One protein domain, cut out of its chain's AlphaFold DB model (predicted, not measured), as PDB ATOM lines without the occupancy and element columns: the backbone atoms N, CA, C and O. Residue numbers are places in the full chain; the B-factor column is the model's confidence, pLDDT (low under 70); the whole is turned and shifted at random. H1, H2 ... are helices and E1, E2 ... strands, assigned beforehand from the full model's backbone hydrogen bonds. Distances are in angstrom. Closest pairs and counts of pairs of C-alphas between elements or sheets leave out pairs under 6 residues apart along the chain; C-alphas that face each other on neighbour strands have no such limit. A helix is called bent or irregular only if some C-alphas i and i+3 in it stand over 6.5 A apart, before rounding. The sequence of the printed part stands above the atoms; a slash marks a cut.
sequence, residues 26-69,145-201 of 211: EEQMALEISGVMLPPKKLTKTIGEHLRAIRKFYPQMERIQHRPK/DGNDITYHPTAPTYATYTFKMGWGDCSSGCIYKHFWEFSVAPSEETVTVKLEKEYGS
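This is residues 26 to 69 and 145 to 201 of the 211 residues of an uncharacterized protein of Folsomia candida (UniProt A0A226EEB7). A twisted sheet of four antiparallel strands, E1 to E4, forms a wall, and the long helix H2 crosses over one of its faces from the E1 edge to the E4 edge. H1 sits by the E1 edge and packs on the first part of H2, while the short H3 follows the far end of H2 and grazes the sheet; the sheet's other face bears no named helix. The printed part has 101 residues, with three named helices and four named strands in the order H1 H2 H3 E1 E2 E3 E4; the sheet's order is E1 - E2 - E3 - E4, and the class is mixed, helices and strands. The whole is compact, with a radius of gyration of the C-alphas of 13.9 A, and the C-alphas span 45 by 32 by 20 A.

H1, residues 26 to 34, touches H2, residues 41 to 57, which meets it with residues 41 to 48 alone. Their closest C-alphas, those of Glu 27 and Thr 44, are 5.1 A apart, and the helices run opposite ways at a steep tilt of 57 degrees. H2 and H3, residues 59 to 63, touch only at the corner by their link, and only just, with 3 pairs of C-alphas within 8 A; the closest are those of Arg 55 and Met 61, 5.5 A apart. H1 and H3 are apart. E1, residues 148 to 153, and E2, residues 159 to 167, form an antiparallel hairpin, with N 150 and O 162 within hydrogen-bond range at 2.9 A. E2 and E3, residues 176 to 186, are a second hairpin, with N 163 and O 180 at 2.8 A. E3 and E4, residues 191 to 200, are a third, with N 181 and O 197 at 2.9 A. The four strands are a meander, each the antiparallel neighbour of the one before, and E1 and E4 are its edge strands. H1 and H2 on one face of this sheet make two layers, helices over a sheet. The closest C-alphas of H1 and E1, those of Met 29 and Tyr 151, are 7.5 A apart. Those of H2 and E4, Ile 54 and Val 193, are 6.2 A apart, and H2 and E2 are near each other. H3 only grazes the sheet, with its residues 61 to 63. In H1 and H2 every O i to N i+4 pair is within hydrogen-bond range; in H3 0 of 1 is, and 1 of 2 O i to N i+3 pairs.

H1 begins at C-alpha 26, (354.096, 254.087, 181.708), and is 11.8 A long from first to last C-alpha. H2 measures 24.5 A and ends at C-alpha 57, (354.115, 272.161, 180.936), and H3 measures 8.4 A. H3 is neither bent nor irregular, but only just: C-alphas 60 and 63 are 6.4 A apart. E1 is 16.6 A long, E2 26.4 A, E3 32.7 A and E4 26.9 A. E4 ends at C-alpha 200, (350.412, 267.535, 160.698).

The two C-alphas farthest apart, those of Ser 171 and Glu 188, are 46.1 A apart. Residues 70 to 144 are cut out, and C-alphas 69 and 145 are 9.8 A apart across the cut, which lies in the link from H3 to E1. Of the links that are printed whole, none is long; H2 to H3, E1 to E2 and E3 to E4 are tight, and H1 to H2 and E2 to E3 are short. The mean pLDDT of the printed part is 93.5, and residues 170 to 173, between E2 and E3, are under 70.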
ATOM      1  N   GLU A  26     352.642 254.181 181.669       98.25
ATOM      2  CA  GLU A  26     354.096 254.087 181.708       98.25
ATOM      3  C   GLU A  26     354.608 252.644 181.809       98.25
ATOM      4  O   GLU A  26     355.656 252.337 181.240       98.25
ATOM      5  N   GLU A  27     353.885 251.747 182.490       98.44
ATOM      6  CA  GLU A  27     354.220 250.319 182.542       98.44
ATOM      7  C   GLU A  27     354.019 249.666 181.177       98.44
ATOM      8  O   GLU A  27     354.892 248.917 180.736       98.44
ATOM      9  N   GLN A  28     352.914 249.983 180.492       98.31
ATOM     10  CA  GLN A  28     352.646 249.511 179.134       98.31
ATOM     11  C   GLN A  28     353.759 249.948 178.180       98.31
ATOM     12  O   GLN A  28     354.383 249.106 177.533       98.31
ATOM     13  N   MET A  29     354.069 251.247 178.140       98.25
ATOM     14  CA  MET A  29     355.127 251.782 177.280       98.25
ATOM     15  C   MET A  29     356.489 251.159 177.609       98.25
ATOM     16  O   MET A  29     357.230 250.758 176.709       98.25
ATOM     17  N   ALA A  30     356.830 251.045 178.897       98.12
ATOM     18  CA  ALA A  30     358.084 250.433 179.324       98.12
ATOM     19  C   ALA A  30     358.176 248.967 178.886       98.12
ATOM     20  O   ALA A  30     359.249 248.519 178.473       98.12
ATOM     21  N   LEU A  31     357.073 248.222 178.963       98.06
ATOM     22  CA  LEU A  31     357.008 246.832 178.535       98.06
ATOM     23  C   LEU A  31     357.202 246.709 177.020       98.06
ATOM     24  O   LEU A  31     358.089 245.971 176.594       98.06
ATOM     25  N   GLU A  32     356.459 247.481 176.220       97.38
ATOM     26  CA  GLU A  32     356.564 247.474 174.753       97.38
ATOM     27  C   GLU A  32     357.973 247.813 174.257       97.38
ATOM     28  O   GLU A  32     358.488 247.173 173.342       97.38
ATOM     29  N   ILE A  33     358.615 248.809 174.866       97.00
ATOM     30  CA  ILE A  33     359.907 249.329 174.403       97.00
ATOM     31  C   ILE A  33     361.066 248.445 174.841       97.00
ATOM     32  O   ILE A  33     362.018 248.240 174.090       97.00
ATOM     33  N   SER A  34     361.011 247.929 176.067       97.31
ATOM     34  CA  SER A  34     362.077 247.073 176.585       97.31
ATOM     35  C   SER A  34     362.060 245.676 175.974       97.31
ATOM     36  O   SER A  34     363.098 245.014 175.937       97.31
ATOM     37  N   GLY A  35     360.890 245.202 175.533       97.31
ATOM     38  CA  GLY A  35     360.726 243.858 174.998       97.31
ATOM     39  C   GLY A  35     361.082 242.758 176.003       97.31
ATOM     40  O   GLY A  35     361.376 241.639 175.584       97.31
ATOM     41  N   VAL A  36     361.130 243.055 177.307       98.12
ATOM     42  CA  VAL A  36     361.379 242.053 178.354       98.12
ATOM     43  C   VAL A  36     360.065 241.476 178.873       98.12
ATOM     44  O   VAL A  36     358.989 241.959 178.556       98.12
ATOM     45  N   MET A  37     360.147 240.419 179.680       97.56
ATOM     46  CA  MET A  37     358.969 239.669 180.119       97.56
ATOM     47  C   MET A  37     358.006 240.481 181.003       97.56
ATOM     48  O   MET A  37     356.807 240.254 180.929       97.56
ATOM     49  N   LEU A  38     358.507 241.401 181.834       97.94
ATOM     50  CA  LEU A  38     357.718 242.202 182.781       97.94
ATOM     51  C   LEU A  38     358.155 243.674 182.738       97.94
ATOM     52  O   LEU A  38     359.328 243.917 182.442       97.94
ATOM     53  N   PRO A  39     357.282 244.642 183.087       98.00
ATOM     54  CA  PRO A  39     357.608 246.063 182.988       98.00
ATOM     55  C   PRO A  39     358.857 246.416 183.814       98.00
ATOM     56  O   PRO A  39     358.877 246.209 185.035       98.00
ATOM     57  N   PRO A  40     359.935 246.945 183.201       98.06
ATOM     58  CA  PRO A  40     361.116 247.332 183.961       98.06
ATOM     59  C   PRO A  40     360.799 248.518 184.872       98.06
ATOM     60  O   PRO A  40     360.537 249.623 184.392       98.06
ATOM     61  N   LYS A  41     360.891 248.325 186.194       97.69
ATOM     62  CA  LYS A  41     360.549 249.354 187.198       97.69
ATOM     63  C   LYS A  41     361.267 250.688 186.975       97.69
ATOM     64  O   LYS A  41     360.657 251.744 187.103       97.69
ATOM     65  N   LYS A  42     362.562 250.646 186.632       96.12
ATOM     66  CA  LYS A  42     363.357 251.858 186.382       96.12
ATOM     67  C   LYS A  42     362.828 252.630 185.170       96.12
ATOM     68  O   LYS A  42     362.579 253.821 185.291       96.12
ATOM     69  N   LEU A  43     362.622 251.947 184.040       95.94
ATOM     70  CA  LEU A  43     362.115 252.570 182.814       95.94
ATOM     71  C   LEU A  43     360.688 253.096 183.000       95.94
ATOM     72  O   LEU A  43     360.405 254.220 182.612       95.94
ATOM     73  N   THR A  44     359.834 252.318 183.667       97.56
ATOM     74  CA  THR A  44     358.466 252.709 184.043       97.56
ATOM     75  C   THR A  44     358.468 254.026 184.813       97.56
ATOM     76  O   THR A  44     357.806 254.984 184.425       97.56
ATOM     77  N   LYS A  45     359.276 254.110 185.880       95.81
ATOM     78  CA  LYS A  45     359.396 255.323 186.691       95.81
ATOM     79  C   LYS A  45     359.840 256.522 185.846       95.81
ATOM     80  O   LYS A  45     359.215 257.575 185.933       95.81
ATOM     81  N   THR A  46     360.870 256.346 185.018       94.81
ATOM     82  CA  THR A  46     361.383 257.395 184.125       94.81
ATOM     83  C   THR A  46     360.319 257.879 183.139       94.81
ATOM     84  O   THR A  46     360.103 259.084 183.025       94.81
ATOM     85  N   ILE A  47     359.608 256.966 182.470       96.88
ATOM     86  CA  ILE A  47     358.531 257.329 181.541       96.88
ATOM     87  C   ILE A  47     357.431 258.100 182.277       96.88
ATOM     88  O   ILE A  47     357.048 259.181 181.836       96.88
ATOM     89  N   GLY A  48     356.990 257.621 183.442       96.75
ATOM     90  CA  GLY A  48     355.971 258.304 184.239       96.75
ATOM     91  C   GLY A  48     356.386 259.716 184.672       96.75
ATOM     92  O   GLY A  48     355.579 260.644 184.621       96.75
ATOM     93  N   GLU A  49     357.644 259.920 185.075       95.81
ATOM     94  CA  GLU A  49     358.179 261.248 185.414       95.81
ATOM     95  C   GLU A  49     358.186 262.189 184.204       95.81
ATOM     96  O   GLU A  49     357.751 263.336 184.317       95.81
ATOM     97  N   HIS A  50     358.609 261.695 183.042       96.88
ATOM     98  CA  HIS A  50     358.633 262.471 181.804       96.88
ATOM     99  C   HIS A  50     357.218 262.850 181.348       96.88
ATOM    100  O   HIS A  50     356.966 264.019 181.069       96.88
ATOM    101  N   LEU A  51     356.275 261.901 181.322       97.81
ATOM    102  CA  LEU A  51     354.888 262.158 180.915       97.81
ATOM    103  C   LEU A  51     354.201 263.161 181.845       97.81
ATOM    104  O   LEU A  51     353.533 264.081 181.369       97.81
ATOM    105  N   ARG A  52     354.406 263.042 183.166       97.44
ATOM    106  CA  ARG A  52     353.909 264.034 184.134       97.44
ATOM    107  C   ARG A  52     354.509 265.414 183.890       97.44
ATOM    108  O   ARG A  52     353.776 266.398 183.940       97.44
ATOM    109  N   ALA A  53     355.810 265.505 183.612       97.06
ATOM    110  CA  ALA A  53     356.454 266.780 183.311       97.06
ATOM    111  C   ALA A  53     355.899 267.400 182.019       97.06
ATOM    112  O   ALA A  53     355.521 268.569 182.028       97.06
ATOM    113  N   ILE A  54     355.775 266.622 180.937       97.88
ATOM    114  CA  ILE A  54     355.210 267.097 179.664       97.88
ATOM    115  C   ILE A  54     353.792 267.625 179.877       97.88
ATOM    116  O   ILE A  54     353.518 268.763 179.511       97.88
ATOM    117  N   ARG A  55     352.913 266.855 180.528       98.12
ATOM    118  CA  ARG A  55     351.522 267.263 180.788       98.12
ATOM    119  C   ARG A  55     351.428 268.476 181.718       98.12
ATOM    120  O   ARG A  55     350.572 269.326 181.516       98.12
ATOM    121  N   LYS A  56     352.355 268.627 182.672       97.56
ATOM    122  CA  LYS A  56     352.446 269.827 183.519       97.56
ATOM    123  C   LYS A  56     352.783 271.091 182.717       97.56
ATOM    124  O   LYS A  56     352.211 272.140 182.993       97.56
ATOM    125  N   PHE A  57     353.718 271.013 181.767       97.81
ATOM    126  CA  PHE A  57     354.115 272.161 180.936       97.81
ATOM    127  C   PHE A  57     353.179 272.397 179.737       97.81
ATOM    128  O   PHE A  57     353.042 273.533 179.291       97.81
ATOM    129  N   TYR A  58     352.516 271.347 179.247       97.94
ATOM    130  CA  TYR A  58     351.626 271.359 178.083       97.94
ATOM    131  C   TYR A  58     350.308 270.622 178.401       97.94
ATOM    132  O   TYR A  58     350.107 269.493 177.939       97.94
ATOM    133  N   PRO A  59     349.386 271.233 179.175       98.06
ATOM    134  CA  PRO A  59     348.172 270.566 179.667       98.06
ATOM    135  C   PRO A  59     347.259 269.991 178.577       98.06
ATOM    136  O   PRO A  59     346.552 269.012 178.802       98.06
ATOM    137  N   GLN A  60     347.303 270.520 177.350       96.12
ATOM    138  CA  GLN A  60     346.555 269.959 176.219       96.12
ATOM    139  C   GLN A  60     346.926 268.493 175.904       96.12
ATOM    140  O   GLN A  60     346.139 267.782 175.275       96.12
ATOM    141  N   MET A  61     348.099 268.030 176.350       98.19
ATOM    142  CA  MET A  61     348.580 266.656 176.179       98.19
ATOM    143  C   MET A  61     347.936 265.659 177.156       98.19
ATOM    144  O   MET A  61     348.105 264.453 176.988       98.19
ATOM    145  N   GLU A  62     347.164 266.106 178.153       97.19
ATOM    146  CA  GLU A  62     346.432 265.212 179.070       97.19
ATOM    147  C   GLU A  62     345.385 264.347 178.353       97.19
ATOM    148  O   GLU A  62     345.062 263.252 178.804       97.19
ATOM    149  N   ARG A  63     344.877 264.816 177.207       95.25
ATOM    150  CA  ARG A  63     343.858 264.119 176.400       95.25
ATOM    151  C   ARG A  63     344.440 263.085 175.434       95.25
ATOM    152  O   ARG A  63     343.689 262.429 174.710       95.25
ATOM    153  N   ILE A  64     345.762 262.981 175.369       96.56
ATOM    154  CA  ILE A  64     346.472 262.014 174.540       96.56
ATOM    155  C   ILE A  64     347.070 260.987 175.491       96.56
ATOM    156  O   ILE A  64     347.832 261.330 176.399       96.56
ATOM    157  N   GLN A  65     346.687 259.736 175.280       96.81
ATOM    158  CA  GLN A  65     347.204 258.592 176.013       96.81
ATOM    159  C   GLN A  65     347.887 257.639 175.037       96.81
ATOM    160  O   GLN A  65     347.542 257.613 173.853       96.81
ATOM    161  N   HIS A  66     348.854 256.874 175.527       97.50
ATOM    162  CA  HIS A  66     349.465 255.792 174.772       97.50
ATOM    163  C   HIS A  66     348.411 254.739 174.425       97.50
ATOM    164  O   HIS A  66     347.639 254.300 175.283       97.50
ATOM    165  N   ARG A  67     348.400 254.325 173.159       94.88
ATOM    166  CA  ARG A  67     347.547 253.244 172.686       94.88
ATOM    167  C   ARG A  67     348.361 251.947 172.667       94.88
ATOM    168  O   ARG A  67     349.250 251.819 171.826       94.88
ATOM    169  N   PRO A  68     348.036 250.966 173.524       95.31
ATOM    170  CA  PRO A  68     348.719 249.681 173.509       95.31
ATOM    171  C   PRO A  68     348.519 248.948 172.178       95.31
ATOM    172  O   PRO A  68     347.443 248.998 171.578       95.31
ATOM    173  N   LYS A  69     349.542 248.207 171.745       94.56
ATOM    174  CA  LYS A  69     349.466 247.336 170.552       94.56
ATOM    175  C   LYS A  69     348.847 245.970 170.849       94.56
ATOM    176  O   LYS A  69     348.473 245.242 169.933       94.56
ATOM    177  N   ASP A 145     343.752 252.715 164.916       86.31
ATOM    178  CA  ASP A 145     344.578 253.902 165.126       86.31
ATOM    179  C   ASP A 145     343.798 254.947 165.948       86.31
ATOM    180  O   ASP A 145     342.599 254.805 166.213       86.31
ATOM    181  N   GLY A 146     344.492 255.958 166.457       90.31
ATOM    182  CA  GLY A 146     343.923 256.901 167.414       90.31
ATOM    183  C   GLY A 146     344.929 257.910 167.935       90.31
ATOM    184  O   GLY A 146     345.991 258.124 167.354       90.31
ATOM    185  N   ASN A 147     344.603 258.497 169.082       93.94
ATOM    186  CA  ASN A 147     345.609 259.160 169.899       93.94
ATOM    187  C   ASN A 147     346.655 258.136 170.344       93.94
ATOM    188  O   ASN A 147     346.312 256.982 170.602       93.94
ATOM    189  N   ASP A 148     347.916 258.546 170.389       96.88
ATOM    190  CA  ASP A 148     349.005 257.678 170.823       96.88
ATOM    191  C   ASP A 148     350.195 258.506 171.315       96.88
ATOM    192  O   ASP A 148     350.328 259.690 170.993       96.88
ATOM    193  N   ILE A 149     351.080 257.865 172.067       98.38
ATOM    194  CA  ILE A 149     352.350 258.421 172.514       98.38
ATOM    195  C   ILE A 149     353.441 257.415 172.185       98.38
ATOM    196  O   ILE A 149     353.402 256.270 172.632       98.38
ATOM    197  N   THR A 150     354.463 257.869 171.469       98.06
ATOM    198  CA  THR A 150     355.669 257.077 171.220       98.06
ATOM    199  C   THR A 150     356.823 257.630 172.041       98.06
ATOM    200  O   THR A 150     357.063 258.836 172.034       98.06
ATOM    201  N   TYR A 151     357.558 256.753 172.723       97.62
ATOM    202  CA  TYR A 151     358.798 257.097 173.419       97.62
ATOM    203  C   TYR A 151     360.018 256.627 172.629       97.62
ATOM    204  O   TYR A 151     360.099 255.479 172.191       97.62
ATOM    205  N   HIS A 152     360.991 257.521 172.491       96.69
ATOM    206  CA  HIS A 152     362.232 257.306 171.768       96.69
ATOM    207  C   HIS A 152     363.414 257.615 172.701       96.69
ATOM    208  O   HIS A 152     363.728 258.787 172.932       96.69
ATOM    209  N   PRO A 153     364.087 256.601 173.270       93.44
ATOM    210  CA  PRO A 153     365.274 256.837 174.084       93.44
ATOM    211  C   PRO A 153     366.406 257.353 173.187       93.44
ATOM    212  O   PRO A 153     366.801 256.674 172.239       93.44
ATOM    213  N   THR A 154     366.935 258.542 173.473       90.56
ATOM    214  CA  THR A 154     368.029 259.150 172.692       90.56
ATOM    215  C   THR A 154     369.368 259.087 173.421       90.56
ATOM    216  O   THR A 154     370.416 259.038 172.780       90.56
ATOM    217  N   ALA A 155     369.351 259.024 174.754       88.25
ATOM    218  CA  ALA A 155     370.504 258.743 175.606       88.25
ATOM    219  C   ALA A 155     370.020 258.126 176.943       88.25
ATOM    220  O   ALA A 155     368.814 258.010 177.151       88.25
ATOM    221  N   PRO A 156     370.902 257.734 177.886       81.38
ATOM    222  CA  PRO A 156     370.486 257.069 179.131       81.38
ATOM    223  C   PRO A 156     369.456 257.839 179.967       81.38
ATOM    224  O   PRO A 156     368.652 257.230 180.670       81.38
ATOM    225  N   THR A 157     369.502 259.167 179.901       80.69
ATOM    226  CA  THR A 157     368.591 260.072 180.607       80.69
ATOM    227  C   THR A 157     367.789 260.962 179.665       80.69
ATOM    228  O   THR A 157     366.824 261.573 180.100       80.69
ATOM    229  N   TYR A 158     368.138 261.022 178.379       91.81
ATOM    230  CA  TYR A 158     367.452 261.861 177.401       91.81
ATOM    231  C   TYR A 158     366.491 261.020 176.576       91.81
ATOM    232  O   TYR A 158     366.818 259.915 176.136       91.81
ATOM    233  N   ALA A 159     365.308 261.565 176.331       96.81
ATOM    234  CA  ALA A 159     364.333 260.932 175.468       96.81
ATOM    235  C   ALA A 159     363.570 261.968 174.660       96.81
ATOM    236  O   ALA A 159     363.394 263.109 175.095       96.81
ATOM    237  N   THR A 160     363.082 261.540 173.505       98.06
ATOM    238  CA  THR A 160     362.050 262.263 172.777       98.06
ATOM    239  C   THR A 160     360.720 261.528 172.867       98.06
ATOM    240  O   THR A 160     360.666 260.298 172.936       98.06
ATOM    241  N   TYR A 161     359.635 262.294 172.911       98.50
ATOM    242  CA  TYR A 161     358.269 261.790 172.903       98.50
ATOM    243  C   TYR A 161     357.523 262.374 171.723       98.50
ATOM    244  O   TYR A 161     357.553 263.587 171.529       98.50
ATOM    245  N   THR A 162     356.803 261.529 171.000       98.62
ATOM    246  CA  THR A 162     355.893 261.958 169.942       98.62
ATOM    247  C   THR A 162     354.470 261.727 170.409       98.62
ATOM    248  O   THR A 162     354.024 260.586 170.512       98.62
ATOM    249  N   PHE A 163     353.759 262.811 170.688       98.56
ATOM    250  CA  PHE A 163     352.331 262.791 170.965       98.56
ATOM    251  C   PHE A 163     351.597 262.897 169.641       98.56
ATOM    252  O   PHE A 163     351.838 263.826 168.874       98.56
ATOM    253  N   LYS A 164     350.701 261.955 169.375       97.06
ATOM    254  CA  LYS A 164     349.875 261.901 168.173       97.06
ATOM    255  C   LYS A 164     348.424 262.084 168.576       97.06
ATOM    256  O   LYS A 164     347.920 261.349 169.421       97.06
ATOM    257  N   MET A 165     347.740 263.020 167.936       95.06
ATOM    258  CA  MET A 165     346.287 263.124 167.986       95.06
ATOM    259  C   MET A 165     345.709 262.757 166.629       95.06
ATOM    260  O   MET A 165     346.098 263.350 165.626       95.06
ATOM    261  N   GLY A 166     344.781 261.806 166.596       91.88
ATOM    262  CA  GLY A 166     344.133 261.363 165.364       91.88
ATOM    263  C   GLY A 166     342.620 261.592 165.389       91.88
ATOM    264  O   GLY A 166     341.981 261.356 166.410       91.88
ATOM    265  N   TRP A 167     342.030 262.037 164.271       90.06
ATOM    266  CA  TRP A 167     340.579 262.270 164.134       90.06
ATOM    267  C   TRP A 167     340.082 262.124 162.682       90.06
ATOM    268  O   TRP A 167     340.878 262.021 161.747       90.06
ATOM    269  N   GLY A 168     338.760 262.113 162.483       86.06
ATOM    270  CA  GLY A 168     338.117 261.910 161.177       86.06
ATOM    271  C   GLY A 168     337.366 260.583 161.073       86.06
ATOM    272  O   GLY A 168     337.528 259.707 161.920       86.06
ATOM    273  N   ASP A 169     336.556 260.462 160.023       72.69
ATOM    274  CA  ASP A 169     335.646 259.338 159.804       72.69
ATOM    275  C   ASP A 169     336.380 258.130 159.188       72.69
ATOM    276  O   ASP A 169     336.808 258.151 158.034       72.69
ATOM    277  N   CYS A 170     336.627 257.097 159.994       67.56
ATOM    278  CA  CYS A 170     337.201 255.815 159.581       67.56
ATOM    279  C   CYS A 170     336.875 254.765 160.655       67.56
ATOM    280  O   CYS A 170     337.053 255.038 161.842       67.56
ATOM    281  N   SER A 171     336.494 253.543 160.259       60.66
ATOM    282  CA  SER A 171     336.214 252.414 161.171       60.66
ATOM    283  C   SER A 171     337.412 251.988 162.035       60.66
ATOM    284  O   SER A 171     337.235 251.346 163.067       60.66
ATOM    285  N   SER A 172     338.619 252.398 161.638       58.81
ATOM    286  CA  SER A 172     339.885 252.198 162.351       58.81
ATOM    287  C   SER A 172     340.537 253.517 162.792       58.81
ATOM    288  O   SER A 172     341.655 253.480 163.290       58.81
ATOM    289  N   GLY A 173     339.858 254.658 162.615       54.19
ATOM    290  CA  GLY A 173     340.269 255.985 163.077       54.19
ATOM    291  C   GLY A 173     341.355 256.691 162.246       54.19
ATOM    292  O   GLY A 173     342.372 256.110 161.881       54.19
ATOM    293  N   CYS A 174     341.167 258.003 162.048       70.94
ATOM    294  CA  CYS A 174     342.230 259.013 161.888       70.94
ATOM    295  C   CYS A 174     342.740 259.346 160.468       70.94
ATOM    296  O   CYS A 174     343.942 259.254 160.201       70.94
ATOM    297  N   ILE A 175     341.852 259.834 159.584       85.94
ATOM    298  CA  ILE A 175     342.239 260.510 158.320       85.94
ATOM    299  C   ILE A 175     343.210 261.665 158.598       85.94
ATOM    300  O   ILE A 175     344.185 261.863 157.873       85.94
ATOM    301  N   TYR A 176     342.952 262.412 159.668       90.62
ATOM    302  CA  TYR A 176     343.762 263.542 160.086       90.62
ATOM    303  C   TYR A 176     344.599 263.171 161.300       90.62
ATOM    304  O   TYR A 176     344.141 262.452 162.194       90.62
ATOM    305  N   LYS A 177     345.837 263.668 161.320       93.69
ATOM    306  CA  LYS A 177     346.797 263.413 162.394       93.69
ATOM    307  C   LYS A 177     347.598 264.668 162.675       93.69
ATOM    308  O   LYS A 177     348.080 265.311 161.746       93.69
ATOM    309  N   HIS A 178     347.770 264.979 163.948       95.94
ATOM    310  CA  HIS A 178     348.631 266.056 164.412       95.94
ATOM    311  C   HIS A 178     349.620 265.524 165.435       95.94
ATOM    312  O   HIS A 178     349.294 264.616 166.202       95.94
ATOM    313  N   PHE A 179     350.820 266.083 165.424       98.06
ATOM    314  CA  PHE A 179     351.962 265.576 166.154       98.06
ATOM    315  C   PHE A 179     352.652 266.694 166.924       98.06
ATOM    316  O   PHE A 179     352.866 267.781 166.391       98.06
ATOM    317  N   TRP A 180     353.064 266.376 168.149       98.62
ATOM    318  CA  TRP A 180     353.965 267.191 168.955       98.62
ATOM    319  C   TRP A 180     355.162 266.337 169.356       98.62
ATOM    320  O   TRP A 180     354.994 265.257 169.926       98.62
ATOM    321  N   GLU A 181     356.364 266.816 169.063       98.69
ATOM    322  CA  GLU A 181     357.613 266.180 169.471       98.69
ATOM    323  C   GLU A 181     358.222 266.958 170.631       98.69
ATOM    324  O   GLU A 181     358.547 268.136 170.493       98.69
ATOM    325  N   PHE A 182     358.408 266.294 171.766       98.56
ATOM    326  CA  PHE A 182     359.050 266.864 172.945       98.56
ATOM    327  C   PHE A 182     360.399 266.207 173.176       98.56
ATOM    328  O   PHE A 182     360.510 264.987 173.078       98.56
ATOM    329  N   SER A 183     361.404 266.986 173.557       98.06
ATOM    330  CA  SER A 183     362.602 266.470 174.206       98.06
ATOM    331  C   SER A 183     362.472 266.621 175.721       98.06
ATOM    332  O   SER A 183     361.930 267.609 176.229       98.06
ATOM    333  N   VAL A 184     362.937 265.606 176.448       97.25
ATOM    334  CA  VAL A 184     362.954 265.591 177.910       97.25
ATOM    335  C   VAL A 184     364.363 265.277 178.388       97.25
ATOM    336  O   VAL A 184     364.969 264.292 177.961       97.25
ATOM    337  N   ALA A 185     364.866 266.129 179.276       94.12
ATOM    338  CA  ALA A 185     366.179 266.010 179.889       94.12
ATOM    339  C   ALA A 185     366.053 266.201 181.409       94.12
ATOM    340  O   ALA A 185     365.711 267.301 181.856       94.12
ATOM    341  N   PRO A 186     366.310 265.168 182.224       88.19
ATOM    342  CA  PRO A 186     366.401 265.313 183.664       88.19
ATOM    343  C   PRO A 186     367.763 265.915 184.043       88.19
ATOM    344  O   PRO A 186     368.807 265.513 183.523       88.19
ATOM    345  N   SER A 187     367.742 266.876 184.959       85.88
ATOM    346  CA  SER A 187     368.888 267.338 185.742       85.88
ATOM    347  C   SER A 187     368.808 266.748 187.157       85.88
ATOM    348  O   SER A 187     367.860 266.030 187.479       85.88
ATOM    349  N   GLU A 188     369.793 267.032 188.014       80.50
ATOM    350  CA  GLU A 188     369.788 266.557 189.408       80.50
ATOM    351  C   GLU A 188     368.570 267.053 190.213       80.50
ATOM    352  O   GLU A 188     368.143 266.385 191.151       80.50
ATOM    353  N   GLU A 189     367.971 268.181 189.817       84.69
ATOM    354  CA  GLU A 189     366.905 268.849 190.575       84.69
ATOM    355  C   GLU A 189     365.587 268.996 189.797       84.69
ATOM    356  O   GLU A 189     364.519 269.119 190.400       84.69
ATOM    357  N   THR A 190     365.624 268.994 188.458       89.62
ATOM    358  CA  THR A 190     364.460 269.336 187.627       89.62
ATOM    359  C   THR A 190     364.360 268.488 186.364       89.62
ATOM    360  O   THR A 190     365.360 268.071 185.791       89.62
ATOM    361  N   VAL A 191     363.143 268.307 185.850       94.38
ATOM    362  CA  VAL A 191     362.918 267.757 184.505       94.38
ATOM    363  C   VAL A 191     362.662 268.913 183.543       94.38
ATOM    364  O   VAL A 191     361.666 269.623 183.681       94.38
ATOM    365  N   THR A 192     363.550 269.095 182.570       96.00
ATOM    366  CA  THR A 192     363.377 270.076 181.495       96.00
ATOM    367  C   THR A 192     362.598 269.428 180.360       96.00
ATOM    368  O   THR A 192     362.984 268.367 179.867       96.00
ATOM    369  N   VAL A 193     361.518 270.080 179.931       97.81
ATOM    370  CA  VAL A 193     360.722 269.688 178.764       97.81
ATOM    371  C   VAL A 193     360.797 270.796 177.727       97.81
ATOM    372  O   VAL A 193     360.591 271.964 178.056       97.81
ATOM    373  N   LYS A 194     361.057 270.433 176.473       97.75
ATOM    374  CA  LYS A 194     361.059 271.366 175.349       97.75
ATOM    375  C   LYS A 194     360.244 270.802 174.195       97.75
ATOM    376  O   LYS A 194     360.491 269.683 173.754       97.75
ATOM    377  N   LEU A 195     359.289 271.584 173.695       98.31
ATOM    378  CA  LEU A 195     358.640 271.318 172.413       98.31
ATOM    379  C   LEU A 195     359.654 271.562 171.290       98.31
ATOM    380  O   LEU A 195     360.139 272.679 171.114       98.31
ATOM    381  N   GLU A 196     359.987 270.510 170.555       98.25
ATOM    382  CA  GLU A 196     360.906 270.568 169.421       98.25
ATOM    383  C   GLU A 196     360.164 270.869 168.123       98.25
ATOM    384  O   GLU A 196     360.636 271.673 167.318       98.25
ATOM    385  N   LYS A 197     359.012 270.219 167.906       98.19
ATOM    386  CA  LYS A 197     358.220 270.363 166.679       98.19
ATOM    387  C   LYS A 197     356.733 270.170 166.930       98.19
ATOM    388  O   LYS A 197     356.335 269.366 167.768       98.19
ATOM    389  N   GLU A 198     355.940 270.845 166.112       98.25
ATOM    390  CA  GLU A 198     354.494 270.688 166.002       98.25
ATOM    391  C   GLU A 198     354.138 270.638 164.511       98.25
ATOM    392  O   GLU A 198     354.592 271.487 163.741       98.25
ATOM    393  N   TYR A 199     353.422 269.601 164.075       98.00
ATOM    394  CA  TYR A 199     353.149 269.377 162.652       98.00
ATOM    395  C   TYR A 199     351.959 268.447 162.403       98.00
ATOM    396  O   TYR A 199     351.475 267.755 163.294       98.00
ATOM    397  N   GLY A 200     351.511 268.389 161.147       96.06
ATOM    398  CA  GLY A 200     350.412 267.535 160.698       96.06
ATOM    399  C   GLY A 200     349.196 268.344 160.259       96.06
ATOM    400  O   GLY A 200     349.321 269.472 159.789       96.06
ATOM    401  N   SER A 201     348.014 267.745 160.366       94.81
ATOM    402  CA  SER A 201     346.739 268.362 159.994       94.81
ATOM    403  C   SER A 201     346.386 269.542 160.907       94.81
ATOM    404  O   SER A 201     346.650 269.494 162.107       94.81
TER     405      SER A 201